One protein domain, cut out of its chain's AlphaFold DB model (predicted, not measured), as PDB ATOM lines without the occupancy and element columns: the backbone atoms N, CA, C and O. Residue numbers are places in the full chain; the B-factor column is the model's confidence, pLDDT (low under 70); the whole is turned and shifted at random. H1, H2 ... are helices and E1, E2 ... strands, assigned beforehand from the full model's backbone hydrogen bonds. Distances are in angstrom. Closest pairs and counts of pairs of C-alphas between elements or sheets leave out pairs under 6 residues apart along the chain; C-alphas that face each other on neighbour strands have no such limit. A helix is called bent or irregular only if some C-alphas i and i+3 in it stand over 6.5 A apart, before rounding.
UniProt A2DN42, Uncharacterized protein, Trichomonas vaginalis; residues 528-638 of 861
ATOM      1  N   PRO A 528     114.832  89.027 107.949       91.69
ATOM      2  CA  PRO A 528     116.104  88.591 107.372       91.69
ATOM      3  C   PRO A 528     117.308  88.916 108.267       91.69
ATOM      4  O   PRO A 528     118.248  88.128 108.354       91.69
ATOM      5  N   VAL A 529     117.260  90.052 108.969       93.69
ATOM      6  CA  VAL A 529     118.316  90.488 109.889       93.69
ATOM      7  C   VAL A 529     118.309  89.627 111.147       93.69
ATOM      8  O   VAL A 529     119.326  89.041 111.505       93.69
ATOM      9  N   THR A 530     117.159  89.458 111.798       92.25
ATOM     10  CA  THR A 530     117.074  88.625 113.012       92.25
ATOM     11  C   THR A 530     117.481  87.167 112.754       92.25
ATOM     12  O   THR A 530     118.164  86.562 113.584       92.25
ATOM     13  N   GLN A 531     117.146  86.608 111.586       91.69
ATOM     14  CA  GLN A 531     117.607  85.281 111.161       91.69
ATOM     15  C   GLN A 531     119.117  85.247 110.900       91.69
ATOM     16  O   GLN A 531     119.795  84.348 111.396       91.69
ATOM     17  N   GLY A 532     119.661  86.232 110.180       92.81
ATOM     18  CA  GLY A 532     121.100  86.325 109.923       92.81
ATOM     19  C   GLY A 532     121.926  86.445 111.208       92.81
ATOM     20  O   GLY A 532     122.958  85.783 111.338       92.81
ATOM     21  N   ARG A 533     121.440  87.188 112.213       92.88
ATOM     22  CA  ARG A 533     122.083  87.273 113.537       92.88
ATOM     23  C   ARG A 533     122.132  85.901 114.208       92.88
ATOM     24  O   ARG A 533     123.198  85.480 114.653       92.88
ATOM     25  N   LYS A 534     121.012  85.168 114.221       92.12
ATOM     26  CA  LYS A 534     120.960  83.801 114.772       92.12
ATOM     27  C   LYS A 534     121.936  82.864 114.068       92.12
ATOM     28  O   LYS A 534     122.669  82.149 114.739       92.12
ATOM     29  N   VAL A 535     122.005  82.914 112.736       93.69
ATOM     30  CA  VAL A 535     122.974  82.140 111.944       93.69
ATOM     31  C   VAL A 535     124.408  82.444 112.384       93.69
ATOM     32  O   VAL A 535     125.189  81.522 112.614       93.69
ATOM     33  N   ARG A 536     124.762  83.724 112.555       92.94
ATOM     34  CA  ARG A 536     126.101  84.121 113.018       92.94
ATOM     35  C   ARG A 536     126.411  83.576 114.413       92.94
ATOM     36  O   ARG A 536     127.486  83.016 114.617       92.94
ATOM     37  N   MET A 537     125.458  83.657 115.337       92.19
ATOM     38  CA  MET A 537     125.600  83.107 116.688       92.19
ATOM     39  C   MET A 537     125.713  81.573 116.692       92.19
ATOM     40  O   MET A 537     126.545  81.020 117.410       92.19
ATOM     41  N   PHE A 538     124.950  80.868 115.850       94.31
ATOM     42  CA  PHE A 538     125.062  79.413 115.696       94.31
ATOM     43  C   PHE A 538     126.443  79.001 115.186       94.31
ATOM     44  O   PHE A 538     127.057  78.087 115.733       94.31
ATOM     45  N   LEU A 539     126.986  79.722 114.201       93.44
ATOM     46  CA  LEU A 539     128.341  79.480 113.707       93.44
ATOM     47  C   LEU A 539     129.393  79.667 114.811       93.44
ATOM     48  O   LEU A 539     130.340  78.888 114.881       93.44
ATOM     49  N   ARG A 540     129.215  80.649 115.709       91.38
ATOM     50  CA  ARG A 540     130.086  80.835 116.885       91.38
ATOM     51  C   ARG A 540     129.983  79.674 117.879       91.38
ATOM     52  O   ARG A 540     131.010  79.285 118.430       91.38
ATOM     53  N   CYS A 541     128.796  79.096 118.074       93.19
ATOM     54  CA  CYS A 541     128.611  77.912 118.927       93.19
ATOM     55  C   CYS A 541     129.384  76.698 118.392       93.19
ATOM     56  O   CYS A 541     130.021  75.980 119.161       93.19
ATOM     57  N   LEU A 542     129.387  76.516 117.069       94.38
ATOM     58  CA  LEU A 542     130.095  75.426 116.390       94.38
ATOM     59  C   LEU A 542     131.614  75.643 116.279       94.38
ATOM     60  O   LEU A 542     132.316  74.833 115.676       94.38
ATOM     61  N   ASN A 543     132.161  76.735 116.819       93.00
ATOM     62  CA  ASN A 543     133.589  77.004 116.720       93.00
ATOM     63  C   ASN A 543     134.428  75.938 117.449       93.00
ATOM     64  O   ASN A 543     134.242  75.704 118.643       93.00
ATOM     65  N   ASN A 544     135.404  75.379 116.732       93.44
ATOM     66  CA  ASN A 544     136.270  74.262 117.120       93.44
ATOM     67  C   ASN A 544     135.542  72.934 117.379       93.44
ATOM     68  O   ASN A 544     136.140  72.033 117.959       93.44
ATOM     69  N   GLU A 545     134.304  72.787 116.907       95.25
ATOM     70  CA  GLU A 545     133.551  71.539 117.021       95.25
ATOM     71  C   GLU A 545     133.657  70.684 115.762       95.25
ATOM     72  O   GLU A 545     133.800  71.198 114.647       95.25
ATOM     73  N   THR A 546     133.567  69.367 115.943       95.12
ATOM     74  CA  THR A 546     133.414  68.422 114.835       95.12
ATOM     75  C   THR A 546     131.960  68.428 114.388       95.12
ATOM     76  O   THR A 546     131.080  68.028 115.142       95.12
ATOM     77  N   VAL A 547     131.722  68.890 113.164       95.38
ATOM     78  CA  VAL A 547     130.396  69.025 112.565       95.38
ATOM     79  C   VAL A 547     130.173  67.972 111.486       95.38
ATOM     80  O   VAL A 547     131.104  67.620 110.752       95.38
ATOM     81  N   ASN A 548     128.933  67.506 111.368       94.25
ATOM     82  CA  ASN A 548     128.487  66.676 110.256       94.25
ATOM     83  C   ASN A 548     128.155  67.573 109.052       94.25
ATOM     84  O   ASN A 548     127.302  68.455 109.148       94.25
ATOM     85  N   PHE A 549     128.867  67.411 107.939       93.56
ATOM     86  CA  PHE A 549     128.627  68.172 106.715       93.56
ATOM     87  C   PHE A 549     129.129  67.391 105.505       93.56
ATOM     88  O   PHE A 549     130.332  67.355 105.231       93.56
ATOM     89  N   GLU A 550     128.194  66.801 104.764       91.12
ATOM     90  CA  GLU A 550     128.506  66.049 103.556       91.12
ATOM     91  C   GLU A 550     128.958  66.987 102.434       91.12
ATOM     92  O   GLU A 550     128.218  67.857 101.972       91.12
ATOM     93  N   LEU A 551     130.191  66.799 101.967       91.38
ATOM     94  CA  LEU A 551     130.760  67.574 100.874       91.38
ATOM     95  C   LEU A 551     131.419  66.640  99.869       91.38
ATOM     96  O   LEU A 551     132.269  65.829 100.218       91.38
ATOM     97  N   THR A 552     131.093  66.812  98.591       91.19
ATOM     98  CA  THR A 552     131.812  66.145  97.500       91.19
ATOM     99  C   THR A 552     132.645  67.168  96.742       91.19
ATOM    100  O   THR A 552     132.121  68.179  96.265       91.19
ATOM    101  N   LYS A 553     133.954  66.929  96.613       89.69
ATOM    102  CA  LYS A 553     134.851  67.814  95.863       89.69
ATOM    103  C   LYS A 553     135.723  67.044  94.888       89.69
ATOM    104  O   LYS A 553     136.404  66.101  95.262       89.69
ATOM    105  N   ILE A 554     135.751  67.508  93.643       88.38
ATOM    106  CA  ILE A 554     136.661  66.991  92.624       88.38
ATOM    107  C   ILE A 554     138.064  67.529  92.915       88.38
ATOM    108  O   ILE A 554     138.263  68.748  92.988       88.38
ATOM    109  N   VAL A 555     139.022  66.627  93.126       84.12
ATOM    110  CA  VAL A 555     140.417  66.961  93.435       84.12
ATOM    111  C   VAL A 555     141.339  66.151  92.521       84.12
ATOM    112  O   VAL A 555     141.146  64.944  92.383       84.12
ATOM    113  N   PRO A 556     142.373  66.766  91.920       82.56
ATOM    114  CA  PRO A 556     143.340  66.030  91.119       82.56
ATOM    115  C   PRO A 556     144.251  65.184  92.021       82.56
ATOM    116  O   PRO A 556     144.981  65.723  92.863       82.56
ATOM    117  N   ARG A 557     144.247  63.863  91.834       78.75
ATOM    118  CA  ARG A 557     145.060  62.903  92.594       78.75
ATOM    119  C   ARG A 557     145.804  61.951  91.663       78.75
ATOM    120  O   ARG A 557     145.328  61.605  90.589       78.75
ATOM    121  N   SER A 558     147.008  61.555  92.062       69.31
ATOM    122  CA  SER A 558     147.734  60.461  91.421       69.31
ATOM    123  C   SER A 558     148.606  59.744  92.435       69.31
ATOM    124  O   SER A 558     149.000  60.316  93.453       69.31
ATOM    125  N   GLU A 559     148.924  58.497  92.118       62.06
ATOM    126  CA  GLU A 559     149.901  57.700  92.839       62.06
ATOM    127  C   GLU A 559     150.929  57.202  91.815       62.06
ATOM    128  O   GLU A 559     150.769  56.157  91.194       62.06
ATOM    129  N   GLY A 560     151.949  58.024  91.546       60.91
ATOM    130  CA  GLY A 560     153.045  57.668  90.633       60.91
ATOM    131  C   GLY A 560     152.763  57.816  89.127       60.91
ATOM    132  O   GLY A 560     153.562  57.337  88.328       60.91
ATOM    133  N   GLY A 561     151.679  58.498  88.724       66.00
ATOM    134  CA  GLY A 561     151.300  58.726  87.314       66.00
ATOM    135  C   GLY A 561     150.640  60.095  87.042       66.00
ATOM    136  O   GLY A 561     150.709  60.981  87.904       66.00
ATOM    137  N   PRO A 562     150.006  60.303  85.864       69.44
ATOM    138  CA  PRO A 562     149.241  61.517  85.554       69.44
ATOM    139  C   PRO A 562     148.122  61.744  86.580       69.44
ATOM    140  O   PRO A 562     147.546  60.788  87.089       69.44
ATOM    141  N   LYS A 563     147.824  63.007  86.905       79.06
ATOM    142  CA  LYS A 563     146.748  63.351  87.848       79.06
ATOM    143  C   LYS A 563     145.385  63.086  87.218       79.06
ATOM    144  O   LYS A 563     145.081  63.665  86.181       79.06
ATOM    145  N   GLU A 564     144.586  62.253  87.871       81.75
ATOM    146  CA  GLU A 564     143.181  62.027  87.548       81.75
ATOM    147  C   GLU A 564     142.304  62.921  88.433       81.75
ATOM    148  O   GLU A 564     142.606  63.135  89.610       81.75
ATOM    149  N   GLU A 565     141.239  63.482  87.864       86.25
ATOM    150  CA  GLU A 565     140.229  64.223  88.618       86.25
ATOM    151  C   GLU A 565     139.225  63.244  89.227       86.25
ATOM    152  O   GLU A 565     138.392  62.680  88.524       86.25
ATOM    153  N   VAL A 566     139.302  63.048  90.545       85.94
ATOM    154  CA  VAL A 566     138.437  62.114  91.280       85.94
ATOM    155  C   VAL A 566     137.536  62.869  92.260       85.94
ATOM    156  O   VAL A 566     138.003  63.814  92.911       85.94
ATOM    157  N   PRO A 567     136.250  62.484  92.389       89.56
ATOM    158  CA  PRO A 567     135.386  62.996  93.441       89.56
ATOM    159  C   PRO A 567     135.837  62.426  94.789       89.56
ATOM    160  O   PRO A 567     135.925  61.215  94.971       89.56
ATOM    161  N   VAL A 568     136.141  63.317  95.725       90.12
ATOM    162  CA  VAL A 568     136.433  62.983  97.119       90.12
ATOM    163  C   VAL A 568     135.204  63.320  97.951       90.12
ATOM    164  O   VAL A 568     134.711  64.452  97.879       90.12
ATOM    165  N   HIS A 569     134.725  62.350  98.721       91.88
ATOM    166  CA  HIS A 569     133.592  62.495  99.628       91.88
ATOM    167  C   HIS A 569     134.095  62.743 101.049       91.88
ATOM    168  O   HIS A 569     134.993  62.050 101.519       91.88
ATOM    169  N   PHE A 570     133.532  63.749 101.710       92.75
ATOM    170  CA  PHE A 570     133.812  64.119 103.094       92.75
ATOM    171  C   PHE A 570     132.506  64.087 103.884       92.75
ATOM    172  O   PHE A 570     131.486  64.538 103.360       92.75
ATOM    173  N   HIS A 571     132.541  63.612 105.127       91.38
ATOM    174  CA  HIS A 571     131.355  63.468 105.977       91.38
ATOM    175  C   HIS A 571     131.435  64.373 107.212       91.38
ATOM    176  O   HIS A 571     130.471  65.053 107.559       91.38
ATOM    177  N   ARG A 572     132.592  64.424 107.880       93.00
ATOM    178  CA  ARG A 572     132.799  65.127 109.152       93.00
ATOM    179  C   ARG A 572     134.056  65.980 109.129       93.00
ATOM    180  O   ARG A 572     135.139  65.549 108.739       93.00
ATOM    181  N   GLY A 573     133.946  67.201 109.635       93.56
ATOM    182  CA  GLY A 573     135.082  68.115 109.709       93.56
ATOM    183  C   GLY A 573     135.028  69.015 110.929       93.56
ATOM    184  O   GLY A 573     133.989  69.173 111.555       93.56
ATOM    185  N   VAL A 574     136.155  69.631 111.274       96.00
ATOM    186  CA  VAL A 574     136.214  70.586 112.387       96.00
ATOM    187  C   VAL A 574     135.889  71.982 111.868       96.00
ATOM    188  O   VAL A 574     136.639  72.533 111.050       96.00
ATOM    189  N   LEU A 575     134.794  72.576 112.341       95.62
ATOM    190  CA  LEU A 575     134.417  73.944 112.002       95.62
ATOM    191  C   LEU A 575     135.280  74.926 112.794       95.62
ATOM    192  O   LEU A 575     135.393  74.858 114.013       95.62
ATOM    193  N   LYS A 576     135.902  75.878 112.099       93.81
ATOM    194  CA  LYS A 576     136.710  76.940 112.705       93.81
ATOM    195  C   LYS A 576     136.179  78.306 112.316       93.81
ATOM    196  O   LYS A 576     136.129  78.651 111.131       93.81
ATOM    197  N   VAL A 577     135.880  79.105 113.332       90.50
ATOM    198  CA  VAL A 577     135.544  80.522 113.226       90.50
ATOM    199  C   VAL A 577     136.786  81.330 113.575       90.50
ATOM    200  O   VAL A 577     137.241  81.349 114.716       90.50
ATOM    201  N   LYS A 578     137.362  81.997 112.575       87.12
ATOM    202  CA  LYS A 578     138.505  82.893 112.758       87.12
ATOM    203  C   LYS A 578     138.019  84.340 112.746       87.12
ATOM    204  O   LYS A 578     137.739  84.874 111.672       87.12
ATOM    205  N   ALA A 579     137.932  84.947 113.925       79.06
ATOM    206  CA  ALA A 579     137.684  86.376 114.088       79.06
ATOM    207  C   ALA A 579     138.820  87.221 113.473       79.06
ATOM    208  O   ALA A 579     139.930  86.722 113.250       79.06
ATOM    209  N   ILE A 580     138.533  88.486 113.151       70.56
ATOM    210  CA  ILE A 580     139.529  89.420 112.592       70.56
ATOM    211  C   ILE A 580     140.611  89.757 113.627       70.56
ATOM    212  O   ILE A 580     141.790  89.825 113.279       70.56
ATOM    213  N   ALA A 581     140.220  89.893 114.895       66.19
ATOM    214  CA  ALA A 581     141.118  90.063 116.032       66.19
ATOM    215  C   ALA A 581     141.077  88.835 116.957       66.19
ATOM    216  O   ALA A 581     140.163  88.016 116.873       66.19
ATOM    217  N   ASN A 582     142.047  88.723 117.874       64.19
ATOM    218  CA  ASN A 582     142.031  87.747 118.979       64.19
ATOM    219  C   ASN A 582     141.009  88.140 120.070       64.19
ATOM    220  O   ASN A 582     141.296  88.067 121.258       64.19
ATOM    221  N   ASP A 583     139.832  88.587 119.653       67.19
ATOM    222  CA  ASP A 583     138.712  88.960 120.503       67.19
ATOM    223  C   ASP A 583     137.487  88.171 120.001       67.19
ATOM    224  O   ASP A 583     137.132  88.290 118.819       67.19
ATOM    225  N   PRO A 584     136.850  87.327 120.838       64.56
ATOM    226  CA  PRO A 584     135.623  86.615 120.482       64.56
ATOM    227  C   PRO A 584     134.499  87.542 119.999       64.56
ATOM    228  O   PRO A 584     133.652  87.106 119.217       64.56
ATOM    229  N   PHE A 585     134.521  88.811 120.410       71.50
ATOM    230  CA  PHE A 585     133.539  89.847 120.091       71.50
ATOM    231  C   PHE A 585     134.053  90.853 119.046       71.50
ATOM    232  O   PHE A 585     133.469  91.920 118.842       71.50
ATOM    233  N   ALA A 586     135.131  90.510 118.332       75.38
ATOM    234  CA  ALA A 586     135.596  91.294 117.196       75.38
ATOM    235  C   ALA A 586     134.521  91.402 116.101       75.38
ATOM    236  O   ALA A 586     133.684  90.509 115.910       75.38
ATOM    237  N   ASN A 587     134.596  92.488 115.332       82.19
ATOM    238  CA  ASN A 587     133.829  92.637 114.107       82.19
ATOM    239  C   ASN A 587     134.305  91.592 113.096       82.19
ATOM    240  O   ASN A 587     135.504  91.377 112.917       82.19
ATOM    241  N   GLY A 588     133.354  90.949 112.431       83.88
ATOM    242  CA  GLY A 588     133.608  89.973 111.388       83.88
ATOM    243  C   GLY A 588     134.287  88.684 111.833       83.88
ATOM    244  O   GLY A 588     135.070  88.594 112.780       83.88
ATOM    245  N   PHE A 589     134.014  87.635 111.070       87.94
ATOM    246  CA  PHE A 589     134.733  86.379 111.183       87.94
ATOM    247  C   PHE A 589     134.714  85.619 109.864       87.94
ATOM    248  O   PHE A 589     133.838  85.787 109.016       87.94
ATOM    249  N   LYS A 590     135.712  84.753 109.688       89.75
ATOM    250  CA  LYS A 590     135.799  83.820 108.566       89.75
ATOM    251  C   LYS A 590     135.554  82.411 109.069       89.75
ATOM    252  O   LYS A 590     136.246  81.953 109.976       89.75
ATOM    253  N   VAL A 591     134.619  81.720 108.433       92.19
ATOM    254  CA  VAL A 591     134.323  80.316 108.724       92.19
ATOM    255  C   VAL A 591     135.016  79.420 107.707       92.19
ATOM    256  O   VAL A 591     135.075  79.728 106.511       92.19
ATOM    257  N   LYS A 592     135.551  78.306 108.191       94.50
ATOM    258  CA  LYS A 592     136.044  77.196 107.377       94.50
ATOM    259  C   LYS A 592     135.760  75.875 108.083       94.50
ATOM    260  O   LYS A 592     135.723  75.853 109.309       94.50
ATOM    261  N   ILE A 593     135.638  74.795 107.324       95.12
ATOM    262  CA  ILE A 593     135.617  73.433 107.871       95.12
ATOM    263  C   ILE A 593     136.891  72.726 107.412       95.12
ATOM    264  O   ILE A 593     137.250  72.770 106.232       95.12
ATOM    265  N   GLU A 594     137.620  72.148 108.362       95.31
ATOM    266  CA  GLU A 594     138.815  71.347 108.110       95.31
ATOM    267  C   GLU A 594     138.438  69.864 108.181       95.31
ATOM    268  O   GLU A 594     138.222  69.325 109.264       95.31
ATOM    269  N   PHE A 595     138.346  69.227 107.015       93.12
ATOM    270  CA  PHE A 595     138.075  67.802 106.857       93.12
ATOM    271  C   PHE A 595     139.372  67.001 106.894       93.12
ATOM    272  O   PHE A 595     140.410  67.458 106.394       93.12
ATOM    273  N   GLN A 596     139.301  65.804 107.470       92.19
ATOM    274  CA  GLN A 596     140.409  64.845 107.532       92.19
ATOM    275  C   GLN A 596     139.985  63.429 107.133       92.19
ATOM    276  O   GLN A 596     140.819  62.536 107.142       92.19
ATOM    277  N   ASP A 597     138.720  63.237 106.774       91.50
ATOM    278  CA  ASP A 597     138.045  61.960 106.542       91.50
ATOM    279  C   ASP A 597     137.750  61.714 105.055       91.50
ATOM    280  O   ASP A 597     136.872  60.931 104.720       91.50
ATOM    281  N   GLY A 598     138.426  62.428 104.152       89.25
ATOM    282  CA  GLY A 598     138.101  62.354 102.735       89.25
ATOM    283  C   GLY A 598     138.415  60.988 102.136       89.25
ATOM    284  O   GLY A 598     139.540  60.499 102.278       89.25
ATOM    285  N   GLU A 599     137.455  60.435 101.400       90.81
ATOM    286  CA  GLU A 599     137.553  59.137 100.733       90.81
ATOM    287  C   GLU A 599     137.324  59.281  99.222       90.81
ATOM    288  O   GLU A 599     136.418  59.992  98.778       90.81
ATOM    289  N   CYS A 600     138.151  58.626  98.406       87.62
ATOM    290  CA  CYS A 600     137.917  58.520  96.965       87.62
ATOM    291  C   CYS A 600     138.399  57.188  96.390       87.62
ATOM    292  O   CYS A 600     139.428  56.657  96.807       87.62
ATOM    293  N   THR A 601     137.714  56.709  95.355       87.31
ATOM    294  CA  THR A 601     138.107  55.515  94.597       87.31
ATOM    295  C   THR A 601     138.716  55.939  93.264       87.31
ATOM    296  O   THR A 601     138.065  56.615  92.470       87.31
ATOM    297  N   LEU A 602     139.971  55.561  93.022       82.44
ATOM    298  CA  LEU A 602     140.675  55.821  91.763       82.44
ATOM    299  C   LEU A 602     140.171  54.899  90.639       82.44
ATOM    300  O   LEU A 602     139.615  53.832  90.903       82.44
ATOM    301  N   SER A 603     140.437  55.250  89.376       80.31
ATOM    302  CA  SER A 603     140.093  54.419  88.203       80.31
ATOM    303  C   SER A 603     140.669  52.997  88.237       80.31
ATOM    304  O   SER A 603     140.127  52.090  87.609       80.31
ATOM    305  N   ASN A 604     141.738  52.771  89.007       79.19
ATOM    306  CA  ASN A 604     142.340  51.456  89.241       79.19
ATOM    307  C   ASN A 604     141.656  50.640  90.364       79.19
ATOM    308  O   ASN A 604     142.158  49.580  90.732       79.19
ATOM    309  N   GLY A 605     140.546  51.132  90.927       78.19
ATOM    310  CA  GLY A 605     139.786  50.490  92.003       78.19
ATOM    311  C   GLY A 605     140.377  50.661  93.406       78.19
ATOM    312  O   GLY A 605     139.812  50.136  94.363       78.19
ATOM    313  N   LYS A 606     141.496  51.382  93.563       81.75
ATOM    314  CA  LYS A 606     142.120  51.629  94.868       81.75
ATOM    315  C   LYS A 606     141.407  52.764  95.606       81.75
ATOM    316  O   LYS A 606     141.222  53.847  95.049       81.75
ATOM    317  N   VAL A 607     141.065  52.518  96.868       84.94
ATOM    318  CA  VAL A 607     140.484  53.516  97.774       84.94
ATOM    319  C   VAL A 607     141.610  54.297  98.453       84.94
ATOM    320  O   VAL A 607     142.555  53.711  98.988       84.94
ATOM    321  N   LEU A 608     141.534  55.623  98.391       84.56
ATOM    322  CA  LEU A 608     142.361  56.539  99.169       84.56
ATOM    323  C   LEU A 608     141.497  57.148 100.268       84.56
ATOM    324  O   LEU A 608     140.463  57.739  99.972       84.56
ATOM    325  N   GLU A 609     141.959  57.036 101.507       88.38
ATOM    326  CA  GLU A 609     141.276  57.532 102.704       88.38
ATOM    327  C   GLU A 609     142.106  58.631 103.382       88.38
ATOM    328  O   GLU A 609     143.278  58.856 103.051       88.38
ATOM    329  N   ASN A 610     141.517  59.291 104.379       86.38
ATOM    330  CA  ASN A 610     142.147  60.339 105.187       86.38
ATOM    331  C   ASN A 610     142.644  61.547 104.373       86.38
ATOM    332  O   ASN A 610     143.649  62.198 104.697       86.38
ATOM    333  N   ILE A 611     141.954  61.860 103.275       87.06
ATOM    334  CA  ILE A 611     142.260  63.038 102.471       87.06
ATOM    335  C   ILE A 611     141.870  64.285 103.265       87.06
ATOM    336  O   ILE A 611     140.749  64.428 103.741       87.06
ATOM    337  N   GLN A 612     142.806  65.227 103.376       91.12
ATOM    338  CA  GLN A 612     142.556  66.502 104.041       91.12
ATOM    339  C   GLN A 612     142.037  67.551 103.060       91.12
ATOM    340  O   GLN A 612     142.591  67.733 101.970       91.12
ATOM    341  N   TYR A 613     141.020  68.303 103.477       91.44
ATOM    342  CA  TYR A 613     140.479  69.422 102.710       91.44
ATOM    343  C   TYR A 613     140.027  70.565 103.619       91.44
ATOM    344  O   TYR A 613     139.581  70.359 104.742       91.44
ATOM    345  N   LYS A 614     140.155  71.803 103.132       92.62
ATOM    346  CA  LYS A 614     139.720  73.006 103.855       92.62
ATOM    347  C   LYS A 614     138.640  73.718 103.052       92.62
ATOM    348  O   LYS A 614     138.954  74.469 102.126       92.62
ATOM    349  N   ALA A 615     137.382  73.495 103.419       91.44
ATOM    350  CA  ALA A 615     136.246  74.174 102.811       91.44
ATOM    351  C   ALA A 615     136.161  75.619 103.318       91.44
ATOM    352  O   ALA A 615     136.236  75.872 104.523       91.44
ATOM    353  N   LYS A 616     136.021  76.583 102.403       90.88
ATOM    354  CA  LYS A 616     135.803  78.000 102.743       90.88
ATOM    355  C   LYS A 616     134.320  78.239 103.042       90.88
ATOM    356  O   LYS A 616     133.484  77.526 102.505       90.88
ATOM    357  N   GLY A 617     133.991  79.294 103.790       87.31
ATOM    358  CA  GLY A 617     132.603  79.667 104.105       87.31
ATOM    359  C   GLY A 617     131.650  79.707 102.903       87.31
ATOM    360  O   GLY A 617     130.535  79.216 103.003       87.31
ATOM    361  N   THR A 618     132.105  80.181 101.740       89.38
ATOM    362  CA  THR A 618     131.292  80.200 100.509       89.38
ATOM    363  C   THR A 618     130.893  78.801 100.025       89.38
ATOM    364  O   THR A 618     129.840  78.645  99.424       89.38
ATOM    365  N   THR A 619     131.715  77.778 100.287       87.62
ATOM    366  CA  THR A 619     131.412  76.366  99.986       87.62
ATOM    367  C   THR A 619     130.353  75.796 100.931       87.62
ATOM    368  O   THR A 619     129.656  74.868 100.562       87.62
ATOM    369  N   ILE A 620     130.218  76.382 102.121       87.19
ATOM    370  CA  ILE A 620     129.251  76.011 103.167       87.19
ATOM    371  C   ILE A 620     127.947  76.829 103.001       87.19
ATOM    372  O   ILE A 620     127.060  76.806 103.844       87.19
ATOM    373  N   GLY A 621     127.835  77.628 101.933       87.81
ATOM    374  CA  GLY A 621     126.682  78.498 101.702       87.81
ATOM    375  C   GLY A 621     126.692  79.809 102.497       87.81
ATOM    376  O   GLY A 621     125.683  80.504 102.531       87.81
ATOM    377  N   ILE A 622     127.799  80.223 103.114       89.44
ATOM    378  CA  ILE A 622     127.846  81.522 103.803       89.44
ATOM    379  C   ILE A 622     127.955  82.652 102.770       89.44
ATOM    380  O   ILE A 622     128.954  82.758 102.053       89.44
ATOM    381  N   THR A 623     126.924  83.499 102.716       88.19
ATOM    382  CA  THR A 623     126.855  84.726 101.907       88.19
ATOM    383  C   THR A 623     127.195  85.965 102.743       88.19
ATOM    384  O   THR A 623     127.211  85.910 103.971       88.19
ATOM    385  N   GLU A 624     127.425  87.112 102.095       84.56
ATOM    386  CA  GLU A 624     127.688  88.393 102.783       84.56
ATOM    387  C   GLU A 624     126.517  88.845 103.675       84.56
ATOM    388  O   GLU A 624     126.718  89.531 104.676       84.56
ATOM    389  N   SER A 625     125.290  88.431 103.348       83.75
ATOM    390  CA  SER A 625     124.077  88.720 104.115       83.75
ATOM    391  C   SER A 625     123.798  87.719 105.239       83.75
ATOM    392  O   SER A 625     122.913  87.986 106.048       83.75
ATOM    393  N   PHE A 626     124.524  86.594 105.307       89.31
ATOM    394  CA  PHE A 626     124.247  85.473 106.221       89.31
ATOM    395  C   PHE A 626     122.808  84.938 106.113       89.31
ATOM    396  O   PHE A 626     122.234  84.435 107.078       89.31
ATOM    397  N   THR A 627     122.216  85.038 104.922       89.00
ATOM    398  CA  THR A 627     120.895  84.471 104.636       89.00
ATOM    399  C   THR A 627     120.959  82.952 104.667       89.00
ATOM    400  O   THR A 627     121.834  82.360 104.032       89.00
ATOM    401  N   LEU A 628     120.005  82.327 105.355       88.56
ATOM    402  CA  LEU A 628     119.878  80.876 105.407       88.56
ATOM    403  C   LEU A 628     119.546  80.329 104.009       88.56
ATOM    404  O   LEU A 628     118.450  80.546 103.498       88.56
ATOM    405  N   ASN A 629     120.501  79.643 103.383       91.31
ATOM    406  CA  ASN A 629     120.304  78.913 102.128       91.31
ATOM    407  C   ASN A 629     120.353  77.401 102.368       91.31
ATOM    408  O   ASN A 629     120.557  76.958 103.494       91.31
ATOM    409  N   GLU A 630     120.155  76.613 101.314       90.44
ATOM    410  CA  GLU A 630     120.039  75.157 101.418       90.44
ATOM    411  C   GLU A 630     121.267  74.498 102.071       90.44
ATOM    412  O   GLU A 630     121.113  73.699 102.990       90.44
ATOM    413  N   GLU A 631     122.478  74.884 101.664       90.06
ATOM    414  CA  GLU A 631     123.729  74.322 102.195       90.06
ATOM    415  C   GLU A 631     123.945  74.676 103.668       90.06
ATOM    416  O   GLU A 631     124.248  73.813 104.494       90.06
ATOM    417  N   LEU A 632     123.714  75.936 104.033       90.75
ATOM    418  CA  LEU A 632     123.840  76.365 105.420       90.75
ATOM    419  C   LEU A 632     122.738  75.756 106.297       90.75
ATOM    420  O   LEU A 632     122.969  75.444 107.461       90.75
ATOM    421  N   ASN A 633     121.552  75.539 105.730       91.44
ATOM    422  CA  ASN A 633     120.454  74.855 106.395       91.44
ATOM    423  C   ASN A 633     120.776  73.379 106.656       91.44
ATOM    424  O   ASN A 633     120.493  72.907 107.753       91.44
ATOM    425  N   LYS A 634     121.412  72.676 105.703       91.12
ATOM    426  CA  LYS A 634     121.914  71.303 105.897       91.12
ATOM    427  C   LYS A 634     122.891  71.238 107.070       91.12
ATOM    428  O   LYS A 634     122.738  70.381 107.928       91.12
ATOM    429  N   LEU A 635     123.831  72.185 107.156       93.56
ATOM    430  CA  LEU A 635     124.773  72.250 108.277       93.56
ATOM    431  C   LEU A 635     124.064  72.505 109.616       93.56
ATOM    432  O   LEU A 635     124.296  71.788 110.584       93.56
ATOM    433  N   LEU A 636     123.247  73.558 109.698       94.00
ATOM    434  CA  LEU A 636     122.721  74.051 110.976       94.00
ATOM    435  C   LEU A 636     121.569  73.203 111.533       94.00
ATOM    436  O   LEU A 636     121.359  73.207 112.743       94.00
ATOM    437  N   ASN A 637     120.822  72.503 110.673       93.19
ATOM    438  CA  ASN A 637     119.692  71.657 111.072       93.19
ATOM    439  C   ASN A 637     119.994  70.153 111.047       93.19
ATOM    440  O   ASN A 637     119.090  69.365 111.327       93.19
ATOM    441  N   ASP A 638     121.233  69.747 110.757       94.88
ATOM    442  CA  ASP A 638     121.670  68.376 111.020       94.88
ATOM    443  C   ASP A 638     121.462  68.037 112.515       94.88
ATOM    444  O   ASP A 638     121.786  68.869 113.370       94.88
TER     445      ASP A 638
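What this domain is: This is residues 528 to 638 of the 861 residues of an uncharacterized protein of Trichomonas vaginalis (UniProt A2DN42). A long, strongly twisted sheet of four bent strands, E1 to E4, runs along the longest axis, with helices H1, H2 and H3 toward the end where E1 begins and E2 ends. The link of residues 558 to 563 lies at the opposite end. The printed part has 111 residues, in the order H1 E1 E2 E3 E4 H2 H3; the class is mixed, and the antiparallel sheet, ordered E1 - E2 - E3 - E4, is a meander, each strand the antiparallel neighbour of the one before. The whole is elongated, 51 by 29 by 21 A, and only just loose, close to compact, with a radius of gyration of the C-alphas of 16.2 A.

Where its parts are: E2, residues 564 to 579, spans 36.4 A; E3, 589 to 601, 35.2 A; E1, 546 to 557, 25.7 A; E4, 607 to 616, 25.4 A. H1, 528 to 541, spans 20.1 A from C-alpha 528 at (116.104, 88.591, 107.372). H2 is residues 617 to 620, 5.0 A; H3, 630 to 637, spans 10.3 A, ending at C-alpha 637 (119.692, 71.657, 111.072).

How they stand to each other: E1 and E2 form a hairpin, with N 549 and O 571 at 2.9 A; E1 bends by 81 degrees at residue 549. In hairpin E2 and E3, N 576 and O 592 are 2.8 A apart; in hairpin E3 and E4, N 595 and O 613, 2.8 A. H2 is on the sheet, at its level. H3 only grazes the sheet, the closest C-alphas to E1 being Phe 549 and Leu 635, 5.8 A. H1 only grazes it too, with residues 536 to 541. H2 and H3 only just touch, with 3 pairs of C-alphas within 8 A, the closest Ile 620 and Glu 631, 5.9 A. H1 and H2 are apart. In H1 and H3 every O i to N i+4 pair is within hydrogen-bond range; H2 is too short for one.

The domain as a whole: The C-alphas farthest apart, Thr 530 and Gly 560, are 52.5 A apart. The printed part has no cut and no long link. pLDDT is under 70 at residues 558 to 562 and 581 to 584.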